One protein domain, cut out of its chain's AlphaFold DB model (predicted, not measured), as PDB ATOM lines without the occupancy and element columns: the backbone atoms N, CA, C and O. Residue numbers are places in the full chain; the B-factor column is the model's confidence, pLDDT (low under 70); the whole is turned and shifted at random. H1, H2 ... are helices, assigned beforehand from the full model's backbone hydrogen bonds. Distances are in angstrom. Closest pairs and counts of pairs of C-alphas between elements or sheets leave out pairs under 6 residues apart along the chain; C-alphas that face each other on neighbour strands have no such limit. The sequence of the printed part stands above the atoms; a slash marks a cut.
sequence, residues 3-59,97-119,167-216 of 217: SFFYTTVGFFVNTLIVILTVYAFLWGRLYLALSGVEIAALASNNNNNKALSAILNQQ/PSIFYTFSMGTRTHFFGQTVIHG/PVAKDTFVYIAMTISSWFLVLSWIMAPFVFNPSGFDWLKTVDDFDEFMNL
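What this domain is: This is residues 3 to 59, 97 to 119 and 167 to 216 of the 217 residues of an uncharacterized protein of Gossypium lobatum (UniProt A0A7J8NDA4). Three long helices, H2, H5 and H7, make a loose triangular frame, with H5 crossing from H2 to H7. Short helices H3, H4 and H6 gather near one end of the frame, and H8 lies beyond the other end of H7. The printed part has 130 residues and eight named helices, H1 to H8 in chain order, with no named strand: all helix, mostly crossed packing. It is loose, with a radius of gyration of the C-alphas of 20.0 A, and only just elongated, spanning 60 by 40 by 28 A.

How they stand to each other: H1, residues 3 to 7, is close to but not clearly touching H2, residues 9 to 34; their closest C-alphas, Phe 5 and Phe 11, are 5.9 A apart. H3, residues 37 to 43, touches H4, residues 47 to 56, at a steep tilt of 53 degrees, opposite ways; closest C-alphas Ala 41 and Ser 53, 6.9 A. H5, residues 97 to 118, touches H2 with residues 105 to 113 alone, about perpendicular at 84 degrees; closest C-alphas Leu 16 and Thr 109, 4.8 A. H6, residues 167 to 170, and H7, residues 172 to 195, only just touch, with 3 pairs of C-alphas within 8 A, only at the corner; the closest, Ala 169 and Tyr 175, are 5.2 A apart. H7 touches H5 with residues 185 to 192 alone, about perpendicular at 77 degrees; closest C-alphas Ile 99 and Ser 188, 4.9 A. H8, residues 203 to 214, touches no helix. Every O i to N i+4 pair is within hydrogen-bond range in H1, H2, H3, H5 and H8, against 4 of 6 in H4 and 16 of 20 in H7; H6 is too short for one.

Where its parts are: C-alpha 3 begins H1 at (184.313, 155.518, 162.110). H2 is 37.6 A long, H5 31.0 A and H7 29.6 A, with a kink of 52 degrees near residue 179. H8 ends at C-alpha 214, (209.788, 190.298, 172.527).

The domain as a whole: Residues 60 to 96 and 120 to 166 are not printed; the gaps are 22.7 A and 43.2 A between C-alphas. No link printed whole is long. Mean pLDDT of the printed part is 83.6, with 20 residues under 70, among them 42 to 51.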
ATOM      1  N   SER A   3     183.982 154.295 162.860       68.44
ATOM      2  CA  SER A   3     184.313 155.518 162.110       68.44
ATOM      3  C   SER A   3     183.216 156.583 162.183       68.44
ATOM      4  O   SER A   3     183.534 157.764 162.256       68.44
ATOM      5  N   PHE A   4     181.941 156.179 162.241       76.62
ATOM      6  CA  PHE A   4     180.809 157.101 162.370       76.62
ATOM      7  C   PHE A   4     180.835 157.887 163.687       76.62
ATOM      8  O   PHE A   4     180.495 159.065 163.712       76.62
ATOM      9  N   PHE A   5     181.282 157.277 164.787       80.56
ATOM     10  CA  PHE A   5     181.407 157.996 166.055       80.56
ATOM     11  C   PHE A   5     182.424 159.135 165.931       80.56
ATOM     12  O   PHE A   5     182.107 160.278 166.245       80.56
ATOM     13  N   TYR A   6     183.607 158.843 165.381       76.94
ATOM     14  CA  TYR A   6     184.697 159.812 165.227       76.94
ATOM     15  C   TYR A   6     184.409 160.937 164.223       76.94
ATOM     16  O   TYR A   6     185.047 161.986 164.292       76.94
ATOM     17  N   THR A   7     183.456 160.747 163.307       78.25
ATOM     18  CA  THR A   7     183.071 161.757 162.308       78.25
ATOM     19  C   THR A   7     181.816 162.548 162.675       78.25
ATOM     20  O   THR A   7     181.458 163.480 161.956       78.25
ATOM     21  N   THR A   8     181.149 162.227 163.786       85.94
ATOM     22  CA  THR A   8     179.884 162.862 164.189       85.94
ATOM     23  C   THR A   8     180.026 163.746 165.425       85.94
ATOM     24  O   THR A   8     181.061 163.796 166.090       85.94
ATOM     25  N   VAL A   9     178.944 164.462 165.752       87.50
ATOM     26  CA  VAL A   9     178.841 165.360 166.915       87.50
ATOM     27  C   VAL A   9     179.167 164.641 168.230       87.50
ATOM     28  O   VAL A   9     179.729 165.257 169.135       87.50
ATOM     29  N   GLY A  10     178.889 163.335 168.321       87.50
ATOM     30  CA  GLY A  10     179.171 162.528 169.510       87.50
ATOM     31  C   GLY A  10     180.639 162.576 169.936       87.50
ATOM     32  O   GLY A  10     180.927 162.742 171.120       87.50
ATOM     33  N   PHE A  11     181.578 162.538 168.987       86.81
ATOM     34  CA  PHE A  11     183.004 162.638 169.300       86.81
ATOM     35  C   PHE A  11     183.404 164.018 169.844       86.81
ATOM     36  O   PHE A  11     184.209 164.104 170.776       86.81
ATOM     37  N   PHE A  12     182.818 165.098 169.324       89.38
ATOM     38  CA  PHE A  12     183.064 166.454 169.828       89.38
ATOM     39  C   PHE A  12     182.505 166.650 171.239       89.38
ATOM     40  O   PHE A  12     183.195 167.210 172.092       89.38
ATOM     41  N   VAL A  13     181.303 166.129 171.508       91.25
ATOM     42  CA  VAL A  13     180.702 166.125 172.851       91.25
ATOM     43  C   VAL A  13     181.551 165.308 173.822       91.25
ATOM     44  O   VAL A  13     181.865 165.792 174.905       91.25
ATOM     45  N   ASN A  14     181.995 164.112 173.427       89.12
ATOM     46  CA  ASN A  14     182.880 163.290 174.251       89.12
ATOM     47  C   ASN A  14     184.191 164.020 174.581       89.12
ATOM     48  O   ASN A  14     184.583 164.102 175.740       89.12
ATOM     49  N   THR A  15     184.837 164.622 173.577       88.81
ATOM     50  CA  THR A  15     186.081 165.388 173.771       88.81
ATOM     51  C   THR A  15     185.871 166.577 174.720       88.81
ATOM     52  O   THR A  15     186.705 166.833 175.591       88.81
ATOM     53  N   LEU A  16     184.735 167.276 174.599       91.44
ATOM     54  CA  LEU A  16     184.353 168.360 175.504       91.44
ATOM     55  C   LEU A  16     184.197 167.858 176.946       91.44
ATOM     56  O   LEU A  16     184.788 168.443 177.851       91.44
ATOM     57  N   ILE A  17     183.454 166.767 177.161       90.69
ATOM     58  CA  ILE A  17     183.224 166.182 178.493       90.69
ATOM     59  C   ILE A  17     184.543 165.735 179.133       90.69
ATOM     60  O   ILE A  17     184.767 166.009 180.312       90.69
ATOM     61  N   VAL A  18     185.443 165.110 178.368       88.19
ATOM     62  CA  VAL A  18     186.767 164.693 178.859       88.19
ATOM     63  C   VAL A  18     187.556 165.891 179.390       88.19
ATOM     64  O   VAL A  18     188.017 165.864 180.530       88.19
ATOM     65  N   ILE A  19     187.666 166.976 178.618       89.00
ATOM     66  CA  ILE A  19     188.401 168.169 179.064       89.00
ATOM     67  C   ILE A  19     187.699 168.860 180.243       89.00
ATOM     68  O   ILE A  19     188.378 169.292 181.172       89.00
ATOM     69  N   LEU A  20     186.363 168.934 180.261       90.69
ATOM     70  CA  LEU A  20     185.618 169.475 181.408       90.69
ATOM     71  C   LEU A  20     185.839 168.652 182.684       90.69
ATOM     72  O   LEU A  20     185.946 169.220 183.767       90.69
ATOM     73  N   THR A  21     185.964 167.333 182.553       89.00
ATOM     74  CA  THR A  21     186.261 166.439 183.679       89.00
ATOM     75  C   THR A  21     187.663 166.698 184.218       89.00
ATOM     76  O   THR A  21     187.834 166.784 185.429       89.00
ATOM     77  N   VAL A  22     188.653 166.907 183.342       87.38
ATOM     78  CA  VAL A  22     190.011 167.306 183.753       87.38
ATOM     79  C   VAL A  22     189.991 168.650 184.489       87.38
ATOM     80  O   VAL A  22     190.613 168.777 185.541       87.38
ATOM     81  N   TYR A  23     189.228 169.627 183.989       90.44
ATOM     82  CA  TYR A  23     189.024 170.914 184.660       90.44
ATOM     83  C   TYR A  23     188.447 170.744 186.068       90.44
ATOM     84  O   TYR A  23     189.024 171.241 187.035       90.44
ATOM     85  N   ALA A  24     187.328 170.025 186.186       90.44
ATOM     86  CA  ALA A  24     186.665 169.777 187.460       90.44
ATOM     87  C   ALA A  24     187.571 169.006 188.431       90.44
ATOM     88  O   ALA A  24     187.606 169.315 189.620       90.44
ATOM     89  N   PHE A  25     188.342 168.045 187.919       86.75
ATOM     90  CA  PHE A  25     189.297 167.268 188.699       86.75
ATOM     91  C   PHE A  25     190.424 168.139 189.265       86.75
ATOM     92  O   PHE A  25     190.648 168.125 190.473       86.75
ATOM     93  N   LEU A  26     191.114 168.923 188.428       88.94
ATOM     94  CA  LEU A  26     192.243 169.754 188.868       88.94
ATOM     95  C   LEU A  26     191.807 170.826 189.869       88.94
ATOM     96  O   LEU A  26     192.407 170.954 190.936       88.94
ATOM     97  N   TRP A  27     190.726 171.545 189.562       91.94
ATOM     98  CA  TRP A  27     190.169 172.537 190.480       91.94
ATOM     99  C   TRP A  27     189.663 171.898 191.773       91.94
ATOM    100  O   TRP A  27     189.962 172.392 192.859       91.94
ATOM    101  N   GLY A  28     188.956 170.769 191.687       88.81
ATOM    102  CA  GLY A  28     188.481 170.032 192.858       88.81
ATOM    103  C   GLY A  28     189.622 169.590 193.776       88.81
ATOM    104  O   GLY A  28     189.543 169.784 194.988       88.81
ATOM    105  N   ARG A  29     190.719 169.064 193.213       83.81
ATOM    106  CA  ARG A  29     191.907 168.659 193.985       83.81
ATOM    107  C   ARG A  29     192.582 169.846 194.658       83.81
ATOM    108  O   ARG A  29     192.926 169.747 195.833       83.81
ATOM    109  N   LEU A  30     192.708 170.971 193.958       89.12
ATOM    110  CA  LEU A  30     193.246 172.192 194.550       89.12
ATOM    111  C   LEU A  30     192.405 172.659 195.743       89.12
ATOM    112  O   LEU A  30     192.954 172.928 196.808       89.12
ATOM    113  N   TYR A  31     191.077 172.702 195.599       90.25
ATOM    114  CA  TYR A  31     190.185 173.096 196.691       90.25
ATOM    115  C   TYR A  31     190.275 172.154 197.897       90.25
ATOM    116  O   TYR A  31     190.291 172.617 199.037       90.25
ATOM    117  N   LEU A  32     190.370 170.840 197.677       85.81
ATOM    118  CA  LEU A  32     190.537 169.858 198.757       85.81
ATOM    119  C   LEU A  32     191.882 169.996 199.486       85.81
ATOM    120  O   LEU A  32     191.923 169.831 200.707       85.81
ATOM    121  N   ALA A  33     192.955 170.331 198.764       85.25
ATOM    122  CA  ALA A  33     194.263 170.588 199.363       85.25
ATOM    123  C   ALA A  33     194.268 171.886 200.183       85.25
ATOM    124  O   ALA A  33     194.692 171.885 201.336       85.25
ATOM    125  N   LEU A  34     193.743 172.983 199.625       88.38
ATOM    126  CA  LEU A  34     193.738 174.295 200.284       88.38
ATOM    127  C   LEU A  34     192.773 174.369 201.475       88.38
ATOM    128  O   LEU A  34     193.043 175.077 202.439       88.38
ATOM    129  N   SER A  35     191.660 173.632 201.437       88.44
ATOM    130  CA  SER A  35     190.703 173.572 202.553       88.44
ATOM    131  C   SER A  35     191.185 172.727 203.740       88.44
ATOM    132  O   SER A  35     190.540 172.728 204.786       88.44
ATOM    133  N   GLY A  36     192.281 171.973 203.594       82.44
ATOM    134  CA  GLY A  36     192.771 171.047 204.621       82.44
ATOM    135  C   GLY A  36     191.928 169.775 204.779       82.44
ATOM    136  O   GLY A  36     192.250 168.936 205.623       82.44
ATOM    137  N   VAL A  37     190.889 169.579 203.955       82.19
ATOM    138  CA  VAL A  37     190.047 168.368 203.973       82.19
ATOM    139  C   VAL A  37     190.869 167.125 203.641       82.19
ATOM    140  O   VAL A  37     190.673 166.085 204.260       82.19
ATOM    141  N   GLU A  38     191.827 167.232 202.715       77.69
ATOM    142  CA  GLU A  38     192.745 166.134 202.390       77.69
ATOM    143  C   GLU A  38     193.591 165.717 203.606       77.69
ATOM    144  O   GLU A  38     193.725 164.528 203.893       77.69
ATOM    145  N   ILE A  39     194.089 166.688 204.377       76.88
ATOM    146  CA  ILE A  39     194.872 166.441 205.597       76.88
ATOM    147  C   ILE A  39     193.998 165.763 206.659       76.88
ATOM    148  O   ILE A  39     194.405 164.765 207.252       76.88
ATOM    149  N   ALA A  40     192.781 166.268 206.874       76.06
ATOM    150  CA  ALA A  40     191.838 165.691 207.828       76.06
ATOM    151  C   ALA A  40     191.407 164.266 207.434       76.06
ATOM    152  O   ALA A  40     191.276 163.397 208.298       76.06
ATOM    153  N   ALA A  41     191.224 164.005 206.136       72.19
ATOM    154  CA  ALA A  41     190.875 162.688 205.616       72.19
ATOM    155  C   ALA A  41     192.011 161.669 205.793       72.19
ATOM    156  O   ALA A  41     191.735 160.521 206.125       72.19
ATOM    157  N   LEU A  42     193.270 162.087 205.619       69.44
ATOM    158  CA  LEU A  42     194.443 161.233 205.840       69.44
ATOM    159  C   LEU A  42     194.734 160.992 207.329       69.44
ATOM    160  O   LEU A  42     195.211 159.923 207.691       69.44
ATOM    161  N   ALA A  43     194.438 161.963 208.199       69.38
ATOM    162  CA  ALA A  43     194.603 161.823 209.648       69.38
ATOM    163  C   ALA A  43     193.497 160.969 210.297       69.38
ATOM    164  O   ALA A  43     193.706 160.348 211.341       69.38
ATOM    165  N   SER A  44     192.305 160.936 209.695       62.69
ATOM    166  CA  SER A  44     191.176 160.152 210.188       62.69
ATOM    167  C   SER A  44     191.319 158.680 209.784       62.69
ATOM    168  O   SER A  44     190.784 158.238 208.773       62.69
ATOM    169  N   ASN A  45     191.973 157.882 210.631       56.06
ATOM    170  CA  ASN A  45     191.996 156.411 210.543       56.06
ATOM    171  C   ASN A  45     190.612 155.745 210.756       56.06
ATOM    172  O   ASN A  45     190.515 154.524 210.880       56.06
ATOM    173  N   ASN A  46     189.523 156.519 210.813       56.62
ATOM    174  CA  ASN A  46     188.178 155.995 210.995       56.62
ATOM    175  C   ASN A  46     187.573 155.597 209.643       56.62
ATOM    176  O   ASN A  46     187.443 156.407 208.726       56.62
ATOM    177  N   ASN A  47     187.121 154.343 209.553       57.66
ATOM    178  CA  ASN A  47     186.522 153.692 208.379       57.66
ATOM    179  C   ASN A  47     185.328 154.424 207.716       57.66
ATOM    180  O   ASN A  47     184.844 153.952 206.687       57.66
ATOM    181  N   ASN A  48     184.852 155.549 208.256       61.56
ATOM    182  CA  ASN A  48     183.702 156.289 207.733       61.56
ATOM    183  C   ASN A  48     183.998 157.034 206.420       61.56
ATOM    184  O   ASN A  48     183.080 157.248 205.633       61.56
ATOM    185  N   ASN A  49     185.264 157.359 206.125       66.62
ATOM    186  CA  ASN A  49     185.640 158.157 204.947       66.62
ATOM    187  C   ASN A  49     186.341 157.350 203.838       66.62
ATOM    188  O   ASN A  49     187.055 157.919 203.009       66.62
ATOM    189  N   LYS A  50     186.123 156.028 203.772       69.69
ATOM    190  CA  LYS A  50     186.726 155.166 202.734       69.69
ATOM    191  C   LYS A  50     186.428 155.639 201.312       69.69
ATOM    192  O   LYS A  50     187.316 155.592 200.470       69.69
ATOM    193  N   ALA A  51     185.211 156.121 201.057       69.81
ATOM    194  CA  ALA A  51     184.826 156.630 199.741       69.81
ATOM    195  C   ALA A  51     185.646 157.867 199.340       69.81
ATOM    196  O   ALA A  51     186.158 157.929 198.227       69.81
ATOM    197  N   LEU A  52     185.836 158.816 200.263       70.00
ATOM    198  CA  LEU A  52     186.646 160.009 200.014       70.00
ATOM    199  C   LEU A  52     188.121 159.642 199.797       70.00
ATOM    200  O   LEU A  52     188.734 160.126 198.853       70.00
ATOM    201  N   SER A  53     188.666 158.740 200.617       66.12
ATOM    202  CA  SER A  53     190.034 158.232 200.444       66.12
ATOM    203  C   SER A  53     190.221 157.513 199.098       66.12
ATOM    204  O   SER A  53     191.214 157.737 198.411       66.12
ATOM    205  N   ALA A  54     189.243 156.714 198.659       69.56
ATOM    206  CA  ALA A  54     189.278 156.057 197.352       69.56
ATOM    207  C   ALA A  54     189.273 157.066 196.190       69.56
ATOM    208  O   ALA A  54     190.046 156.907 195.251       69.56
ATOM    209  N   ILE A  55     188.461 158.127 196.277       70.38
ATOM    210  CA  ILE A  55     188.411 159.196 195.266       70.38
ATOM    211  C   ILE A  55     189.736 159.973 195.217       70.38
ATOM    212  O   ILE A  55     190.230 160.264 194.131       70.38
ATOM    213  N   LEU A  56     190.335 160.283 196.373       67.81
ATOM    214  CA  LEU A  56     191.627 160.980 196.453       67.81
ATOM    215  C   LEU A  56     192.776 160.154 195.853       67.81
ATOM    216  O   LEU A  56     193.687 160.723 195.254       67.81
ATOM    217  N   ASN A  57     192.704 158.828 195.980       63.72
ATOM    218  CA  ASN A  57     193.668 157.885 195.411       63.72
ATOM    219  C   ASN A  57     193.334 157.465 193.968       63.72
ATOM    220  O   ASN A  57     194.063 156.665 193.378       63.72
ATOM    221  N   GLN A  58     192.237 157.961 193.383       65.12
ATOM    222  CA  GLN A  58     191.836 157.556 192.043       65.12
ATOM    223  C   GLN A  58     192.759 158.173 190.991       65.12
ATOM    224  O   GLN A  58     192.874 159.389 190.833       65.12
ATOM    225  N   GLN A  59     193.411 157.289 190.244       61.47
ATOM    226  CA  GLN A  59     194.497 157.631 189.345       61.47
ATOM    227  C   GLN A  59     194.000 157.885 187.914       61.47
ATOM    228  O   GLN A  59     193.433 157.000 187.276       61.47
ATOM    229  N   PRO A  97     202.686 162.014 168.327       87.75
ATOM    230  CA  PRO A  97     201.243 161.927 168.102       87.75
ATOM    231  C   PRO A  97     200.449 162.214 169.379       87.75
ATOM    232  O   PRO A  97     199.388 162.825 169.312       87.75
ATOM    233  N   SER A  98     200.976 161.850 170.550       87.12
ATOM    234  CA  SER A  98     200.344 162.111 171.849       87.12
ATOM    235  C   SER A  98     200.268 163.612 172.170       87.12
ATOM    236  O   SER A  98     199.252 164.097 172.680       87.12
ATOM    237  N   ILE A  99     201.304 164.376 171.808       90.25
ATOM    238  CA  ILE A  99     201.323 165.840 171.949       90.25
ATOM    239  C   ILE A  99     200.329 166.464 170.964       90.25
ATOM    240  O   ILE A  99     199.503 167.293 171.347       90.25
ATOM    241  N   PHE A 100     200.353 166.024 169.703       90.44
ATOM    242  CA  PHE A 100     199.419 166.507 168.688       90.44
ATOM    243  C   PHE A 100     197.960 166.209 169.055       90.44
ATOM    244  O   PHE A 100     197.093 167.074 168.940       90.44
ATOM    245  N   TYR A 101     197.678 164.995 169.527       88.75
ATOM    246  CA  TYR A 101     196.339 164.552 169.894       88.75
ATOM    247  C   TYR A 101     195.774 165.375 171.052       88.75
ATOM    248  O   TYR A 101     194.664 165.897 170.950       88.75
ATOM    249  N   THR A 102     196.550 165.560 172.123       89.62
ATOM    250  CA  THR A 102     196.134 166.368 173.283       89.62
ATOM    251  C   THR A 102     195.910 167.836 172.925       89.62
ATOM    252  O   THR A 102     194.920 168.429 173.362       89.62
ATOM    253  N   PHE A 103     196.749 168.410 172.062       92.56
ATOM    254  CA  PHE A 103     196.533 169.747 171.509       92.56
ATOM    255  C   PHE A 103     195.271 169.824 170.627       92.56
ATOM    256  O   PHE A 103     194.444 170.729 170.758       92.56
ATOM    257  N   SER A 104     195.057 168.833 169.758       91.25
ATOM    258  CA  SER A 104     193.871 168.754 168.900       91.25
ATOM    259  C   SER A 104     192.580 168.648 169.718       91.25
ATOM    260  O   SER A 104     191.590 169.312 169.398       91.25
ATOM    261  N   MET A 105     192.591 167.878 170.813       90.38
ATOM    262  CA  MET A 105     191.477 167.821 171.763       90.38
ATOM    263  C   MET A 105     191.168 169.197 172.361       90.38
ATOM    264  O   MET A 105     190.008 169.604 172.360       90.38
ATOM    265  N   GLY A 106     192.188 169.948 172.797       91.81
ATOM    266  CA  GLY A 106     192.024 171.312 173.318       91.81
ATOM    267  C   GLY A 106     191.376 172.257 172.303       91.81
ATOM    268  O   GLY A 106     190.403 172.951 172.617       91.81
ATOM    269  N   THR A 107     191.837 172.203 171.051       92.25
ATOM    270  CA  THR A 107     191.282 172.987 169.937       92.25
ATOM    271  C   THR A 107     189.807 172.665 169.706       92.25
ATOM    272  O   THR A 107     188.974 173.573 169.668       92.25
ATOM    273  N   ARG A 108     189.472 171.373 169.574       91.19
ATOM    274  CA  ARG A 108     188.092 170.915 169.357       91.19
ATOM    275  C   ARG A 108     187.196 171.361 170.501       91.19
ATOM    276  O   ARG A 108     186.181 171.994 170.243       91.19
ATOM    277  N   THR A 109     187.603 171.112 171.742       92.50
ATOM    278  CA  THR A 109     186.846 171.488 172.937       92.50
ATOM    279  C   THR A 109     186.593 172.988 173.011       92.50
ATOM    280  O   THR A 109     185.464 173.399 173.268       92.50
ATOM    281  N   HIS A 110     187.612 173.821 172.782       92.88
ATOM    282  CA  HIS A 110     187.462 175.269 172.893       92.88
ATOM    283  C   HIS A 110     186.454 175.819 171.878       92.88
ATOM    284  O   HIS A 110     185.512 176.509 172.262       92.88
ATOM    285  N   PHE A 111     186.624 175.493 170.595       91.12
ATOM    286  CA  PHE A 111     185.769 176.048 169.543       91.12
ATOM    287  C   PHE A 111     184.387 175.392 169.496       91.12
ATOM    288  O   PHE A 111     183.397 176.081 169.244       91.12
ATOM    289  N   PHE A 112     184.290 174.092 169.788       92.06
ATOM    290  CA  PHE A 112     182.999 173.423 169.933       92.06
ATOM    291  C   PHE A 112     182.217 174.004 171.116       92.06
ATOM    292  O   PHE A 112     181.087 174.445 170.933       92.06
ATOM    293  N   GLY A 113     182.836 174.116 172.296       91.12
ATOM    294  CA  GLY A 113     182.202 174.708 173.478       91.12
ATOM    295  C   GLY A 113     181.789 176.168 173.269       91.12
ATOM    296  O   GLY A 113     180.685 176.557 173.642       91.12
ATOM    297  N   GLN A 114     182.623 176.970 172.597       90.56
ATOM    298  CA  GLN A 114     182.265 178.344 172.238       90.56
ATOM    299  C   GLN A 114     181.034 178.386 171.324       90.56
ATOM    300  O   GLN A 114     180.137 179.192 171.560       90.56
ATOM    301  N   THR A 115     180.973 177.497 170.330       90.88
ATOM    302  CA  THR A 115     179.832 177.399 169.408       90.88
ATOM    303  C   THR A 115     178.554 176.988 170.140       90.88
ATOM    304  O   THR A 115     177.494 177.520 169.835       90.88
ATOM    305  N   VAL A 116     178.644 176.090 171.124       90.94
ATOM    306  CA  VAL A 116     177.488 175.658 171.928       90.94
ATOM    307  C   VAL A 116     176.946 176.792 172.806       90.94
ATOM    308  O   VAL A 116     175.736 176.964 172.880       90.94
ATOM    309  N   ILE A 117     177.818 177.567 173.462       91.06
ATOM    310  CA  ILE A 117     177.392 178.588 174.441       91.06
ATOM    311  C   ILE A 117     177.027 179.917 173.770       91.06
ATOM    312  O   ILE A 117     176.026 180.534 174.115       91.06
ATOM    313  N   HIS A 118     177.857 180.383 172.836       89.75
ATOM    314  CA  HIS A 118     177.740 181.723 172.255       89.75
ATOM    315  C   HIS A 118     177.227 181.705 170.809       89.75
ATOM    316  O   HIS A 118     176.928 182.761 170.254       89.75
ATOM    317  N   GLY A 119     177.144 180.531 170.174       87.62
ATOM    318  CA  GLY A 119     176.915 180.435 168.734       87.62
ATOM    319  C   GLY A 119     178.095 180.972 167.913       87.62
ATOM    320  O   GLY A 119     179.163 181.293 168.434       87.62
ATOM    321  N   PRO A 167     199.641 167.362 201.432       70.25
ATOM    322  CA  PRO A 167     200.441 166.396 202.184       70.25
ATOM    323  C   PRO A 167     200.829 165.178 201.333       70.25
ATOM    324  O   PRO A 167     201.847 164.551 201.612       70.25
ATOM    325  N   VAL A 168     200.057 164.868 200.286       68.12
ATOM    326  CA  VAL A 168     200.327 163.757 199.364       68.12
ATOM    327  C   VAL A 168     201.532 164.056 198.470       68.12
ATOM    328  O   VAL A 168     202.216 163.134 198.040       68.12
ATOM    329  N   ALA A 169     201.869 165.336 198.269       62.50
ATOM    330  CA  ALA A 169     203.091 165.743 197.579       62.50
ATOM    331  C   ALA A 169     204.379 165.365 198.333       62.50
ATOM    332  O   ALA A 169     205.450 165.351 197.732       62.50
ATOM    333  N   LYS A 170     204.293 165.026 199.631       65.62
ATOM    334  CA  LYS A 170     205.445 164.523 200.400       65.62
ATOM    335  C   LYS A 170     205.888 163.134 199.942       65.62
ATOM    336  O   LYS A 170     207.064 162.811 200.080       65.62
ATOM    337  N   ASP A 171     204.969 162.332 199.402       71.06
ATOM    338  CA  ASP A 171     205.320 161.103 198.699       71.06
ATOM    339  C   ASP A 171     205.535 161.420 197.216       71.06
ATOM    340  O   ASP A 171     204.600 161.508 196.412       71.06
ATOM    341  N   THR A 172     206.805 161.611 196.859       73.25
ATOM    342  CA  THR A 172     207.235 161.990 195.512       73.25
ATOM    343  C   THR A 172     206.716 161.026 194.446       73.25
ATOM    344  O   THR A 172     206.336 161.466 193.362       73.25
ATOM    345  N   PHE A 173     206.664 159.720 194.728       73.56
ATOM    346  CA  PHE A 173     206.248 158.735 193.730       73.56
ATOM    347  C   PHE A 173     204.744 158.811 193.465       73.56
ATOM    348  O   PHE A 173     204.324 158.886 192.307       73.56
ATOM    349  N   VAL A 174     203.934 158.851 194.526       73.88
ATOM    350  CA  VAL A 174     202.470 158.916 194.404       73.88
ATOM    351  C   VAL A 174     202.054 160.233 193.742       73.88
ATOM    352  O   VAL A 174     201.216 160.236 192.840       73.88
ATOM    353  N   TYR A 175     202.686 161.349 194.109       78.06
ATOM    354  CA  TYR A 175     202.434 162.643 193.475       78.06
ATOM    355  C   TYR A 175     202.768 162.658 191.978       78.06
ATOM    356  O   TYR A 175     201.946 163.108 191.170       78.06
ATOM    357  N   ILE A 176     203.947 162.151 191.591       77.94
ATOM    358  CA  ILE A 176     204.349 162.082 190.180       77.94
ATOM    359  C   ILE A 176     203.368 161.209 189.405       77.94
ATOM    360  O   ILE A 176     202.854 161.645 188.376       77.94
ATOM    361  N   ALA A 177     203.052 160.016 189.915       75.25
ATOM    362  CA  ALA A 177     202.094 159.127 189.274       75.25
ATOM    363  C   ALA A 177     200.742 159.833 189.069       75.25
ATOM    364  O   ALA A 177     200.217 159.850 187.958       75.25
ATOM    365  N   MET A 178     200.206 160.506 190.090       74.94
ATOM    366  CA  MET A 178     198.928 161.227 190.010       74.94
ATOM    367  C   MET A 178     198.905 162.382 189.013       74.94
ATOM    368  O   MET A 178     197.878 162.606 188.370       74.94
ATOM    369  N   THR A 179     200.004 163.119 188.876       81.94
ATOM    370  CA  THR A 179     200.006 164.405 188.164       81.94
ATOM    371  C   THR A 179     200.685 164.370 186.798       81.94
ATOM    372  O   THR A 179     200.509 165.316 186.029       81.94
ATOM    373  N   ILE A 180     201.396 163.291 186.444       84.69
ATOM    374  CA  ILE A 180     202.152 163.198 185.183       84.69
ATOM    375  C   ILE A 180     201.282 163.436 183.946       84.69
ATOM    376  O   ILE A 180     201.685 164.173 183.051       84.69
ATOM    377  N   SER A 181     200.060 162.896 183.910       84.12
ATOM    378  CA  SER A 181     199.133 163.105 182.789       84.12
ATOM    379  C   SER A 181     198.703 164.570 182.658       84.12
ATOM    380  O   SER A 181     198.564 165.078 181.545       84.12
ATOM    381  N   SER A 182     198.516 165.262 183.783       87.50
ATOM    382  CA  SER A 182     198.124 166.675 183.816       87.50
ATOM    383  C   SER A 182     199.278 167.583 183.399       87.50
ATOM    384  O   SER A 182     199.084 168.506 182.612       87.50
ATOM    385  N   TRP A 183     200.498 167.282 183.853       90.69
ATOM    386  CA  TRP A 183     201.707 167.966 183.394       90.69
ATOM    387  C   TRP A 183     201.975 167.723 181.909       90.69
ATOM    388  O   TRP A 183     202.330 168.659 181.195       90.69
ATOM    389  N   PHE A 184     201.741 166.504 181.419       90.31
ATOM    390  CA  PHE A 184     201.839 166.193 179.995       90.31
ATOM    391  C   PHE A 184     200.840 167.010 179.164       90.31
ATOM    392  O   PHE A 184     201.216 167.539 178.121       90.31
ATOM    393  N   LEU A 185     199.599 167.172 179.639       90.62
ATOM    394  CA  LEU A 185     198.594 168.033 179.004       90.62
ATOM    395  C   LEU A 185     199.037 169.506 178.967       90.62
ATOM    396  O   LEU A 185     198.901 170.164 177.938       90.62
ATOM    397  N   VAL A 186     199.573 170.027 180.075       94.38
ATOM    398  CA  VAL A 186     200.089 171.407 180.153       94.38
ATOM    399  C   VAL A 186     201.222 171.604 179.149       94.38
ATOM    400  O   VAL A 186     201.183 172.535 178.342       94.38
ATOM    401  N   LEU A 187     202.202 170.697 179.158       94.12
ATOM    402  CA  LEU A 187     203.346 170.746 178.257       94.12
ATOM    403  C   LEU A 187     202.900 170.659 176.799       94.12
ATOM    404  O   LEU A 187     203.377 171.427 175.968       94.12
ATOM    405  N   SER A 188     201.969 169.762 176.474       93.38
ATOM    406  CA  SER A 188     201.521 169.595 175.097       93.38
ATOM    407  C   SER A 188     200.765 170.813 174.577       93.38
ATOM    408  O   SER A 188     200.979 171.221 173.437       93.38
ATOM    409  N   TRP A 189     199.939 171.448 175.411       95.00
ATOM    410  CA  TRP A 189     199.208 172.661 175.040       95.00
ATOM    411  C   TRP A 189     200.118 173.869 174.825       95.00
ATOM    412  O   TRP A 189     199.808 174.712 173.982       95.00
ATOM    413  N   ILE A 190     201.240 173.939 175.545       95.38
ATOM    414  CA  ILE A 190     202.241 174.997 175.374       95.38
ATOM    415  C   ILE A 190     203.147 174.705 174.173       95.38
ATOM    416  O   ILE A 190     203.361 175.584 173.346       95.38
ATOM    417  N   MET A 191     203.662 173.484 174.042       92.81
ATOM    418  CA  MET A 191     204.716 173.169 173.071       92.81
ATOM    419  C   MET A 191     204.203 172.899 171.658       92.81
ATOM    420  O   MET A 191     204.898 173.214 170.691       92.81
ATOM    421  N   ALA A 192     203.005 172.327 171.501       93.62
ATOM    422  CA  ALA A 192     202.516 171.876 170.196       93.62
ATOM    423  C   ALA A 192     202.503 172.969 169.104       93.62
ATOM    424  O   ALA A 192     202.945 172.671 167.993       93.62
ATOM    425  N   PRO A 193     202.083 174.228 169.366       91.81
ATOM    426  CA  PRO A 193     202.132 175.289 168.357       91.81
ATOM    427  C   PRO A 193     203.530 175.584 167.807       91.81
ATOM    428  O   PRO A 193     203.627 176.069 166.684       91.81
ATOM    429  N   PHE A 194     204.583 175.319 168.583       90.25
ATOM    430  CA  PHE A 194     205.973 175.587 168.209       90.25
ATOM    431  C   PHE A 194     206.615 174.364 167.553       90.25
ATOM    432  O   PHE A 194     207.188 174.471 166.474       90.25
ATOM    433  N   VAL A 195     206.434 173.188 168.158       91.56
ATOM    434  CA  VAL A 195     206.975 171.910 167.671       91.56
ATOM    435  C   VAL A 195     206.420 171.539 166.297       91.56
ATOM    436  O   VAL A 195     207.160 171.075 165.435       91.56
ATOM    437  N   PHE A 196     205.122 171.763 166.068       90.75
ATOM    438  CA  PHE A 196     204.478 171.471 164.784       90.75
ATOM    439  C   PHE A 196     204.481 172.668 163.822       90.75
ATOM    440  O   PHE A 196     203.827 172.626 162.777       90.75
ATOM    441  N   ASN A 197     205.208 173.740 164.150       90.81
ATOM    442  CA  ASN A 197     205.421 174.854 163.235       90.81
ATOM    443  C   ASN A 197     206.467 174.443 162.185       90.81
ATOM    444  O   ASN A 197     207.559 174.005 162.557       90.81
ATOM    445  N   PRO A 198     206.199 174.592 160.876       89.38
ATOM    446  CA  PRO A 198     207.216 174.349 159.853       89.38
ATOM    447  C   PRO A 198     208.464 175.188 160.130       89.38
ATOM    448  O   PRO A 198     208.336 176.359 160.465       89.38
ATOM    449  N   SER A 199     209.662 174.612 160.011       85.75
ATOM    450  CA  SER A 199     210.923 175.276 160.398       85.75
ATOM    451  C   SER A 199     211.003 175.708 161.875       85.75
ATOM    452  O   SER A 199     211.836 176.538 162.207       85.75
ATOM    453  N   GLY A 200     210.174 175.162 162.773       83.81
ATOM    454  CA  GLY A 200     210.201 175.495 164.206       83.81
ATOM    455  C   GLY A 200     211.464 175.038 164.946       83.81
ATOM    456  O   GLY A 200     211.706 175.483 166.059       83.81
ATOM    457  N   PHE A 201     212.271 174.172 164.327       86.94
ATOM    458  CA  PHE A 201     213.578 173.735 164.834       86.94
ATOM    459  C   PHE A 201     214.759 174.400 164.109       86.94
ATOM    460  O   PHE A 201     215.910 174.059 164.370       86.94
ATOM    461  N   ASP A 202     214.492 175.322 163.179       91.94
ATOM    462  CA  ASP A 202     215.539 176.144 162.576       91.94
ATOM    463  C   ASP A 202     215.963 177.210 163.592       91.94
ATOM    464  O   ASP A 202     215.150 178.035 164.018       91.94
ATOM    465  N   TRP A 203     217.228 177.158 164.012       90.25
ATOM    466  CA  TRP A 203     217.751 178.023 165.066       90.25
ATOM    467  C   TRP A 203     217.648 179.503 164.708       90.25
ATOM    468  O   TRP A 203     217.117 180.274 165.502       90.25
ATOM    469  N   LEU A 204     218.104 179.897 163.514       92.19
ATOM    470  CA  LEU A 204     218.109 181.306 163.106       92.19
ATOM    471  C   LEU A 204     216.687 181.856 163.103       92.19
ATOM    472  O   LEU A 204     216.408 182.896 163.686       92.19
ATOM    473  N   LYS A 205     215.766 181.071 162.549       90.00
ATOM    474  CA  LYS A 205     214.359 181.445 162.484       90.00
ATOM    475  C   LYS A 205     213.698 181.540 163.853       90.00
ATOM    476  O   LYS A 205     212.838 182.384 164.058       90.00
ATOM    477  N   THR A 206     214.092 180.670 164.778       90.75
ATOM    478  CA  THR A 206     213.605 180.683 166.161       90.75
ATOM    479  C   THR A 206     214.066 181.935 166.901       90.75
ATOM    480  O   THR A 206     213.281 182.509 167.652       90.75
ATOM    481  N   VAL A 207     215.316 182.363 166.686       91.81
ATOM    482  CA  VAL A 207     215.841 183.609 167.259       91.81
ATOM    483  C   VAL A 207     215.109 184.813 166.668       91.81
ATOM    484  O   VAL A 207     214.586 185.617 167.433       91.81
ATOM    485  N   ASP A 208     214.971 184.880 165.341       91.94
ATOM    486  CA  ASP A 208     214.263 185.976 164.664       91.94
ATOM    487  C   ASP A 208     212.806 186.109 165.153       91.94
ATOM    488  O   ASP A 208     212.337 187.202 165.476       91.94
ATOM    489  N   ASP A 209     212.091 184.984 165.259       91.94
ATOM    490  CA  ASP A 209     210.715 184.936 165.763       91.94
ATOM    491  C   ASP A 209     210.611 185.358 167.236       91.94
ATOM    492  O   ASP A 209     209.614 185.966 167.645       91.94
ATOM    493  N   PHE A 210     211.604 184.995 168.052       90.50
ATOM    494  CA  PHE A 210     211.658 185.367 169.461       90.50
ATOM    495  C   PHE A 210     211.923 186.864 169.623       90.50
ATOM    496  O   PHE A 210     211.217 187.518 170.390       90.50
ATOM    497  N   ASP A 211     212.861 187.421 168.859       92.12
ATOM    498  CA  ASP A 211     213.146 188.855 168.852       92.12
ATOM    499  C   ASP A 211     211.922 189.655 168.375       92.12
ATOM    500  O   ASP A 211     211.540 190.644 169.005       92.12
ATOM    501  N   GLU A 212     211.227 189.209 167.318       91.12
ATOM    502  CA  GLU A 212     209.953 189.809 166.884       91.12
ATOM    503  C   GLU A 212     208.900 189.750 168.003       91.12
ATOM    504  O   GLU A 212     208.181 190.723 168.245       91.12
ATOM    505  N   PHE A 213     208.803 188.618 168.704       90.00
ATOM    506  CA  PHE A 213     207.841 188.428 169.785       90.00
ATOM    507  C   PHE A 213     208.124 189.322 170.996       90.00
ATOM    508  O   PHE A 213     207.188 189.904 171.542       90.00
ATOM    509  N   MET A 214     209.389 189.461 171.393       90.62
ATOM    510  CA  MET A 214     209.788 190.298 172.527       90.62
ATOM    511  C   MET A 214     209.598 191.788 172.243       90.62
ATOM    512  O   MET A 214     209.203 192.519 173.140       90.62
ATOM    513  N   ASN A 215     209.790 192.229 170.997       87.31
ATOM    514  CA  ASN A 215     209.510 193.611 170.585       87.31
ATOM    515  C   ASN A 215     208.009 193.962 170.567       87.31
ATOM    516  O   ASN A 215     207.642 195.129 170.429       87.31
ATOM    517  N   LEU A 216     207.130 192.959 170.643       76.31
ATOM    518  CA  LEU A 216     205.678 193.127 170.635       76.31
ATOM    519  C   LEU A 216     205.076 193.288 172.046       76.31
ATOM    520  O   LEU A 216     203.893 193.631 172.146       76.31
TER     521      LEU A 216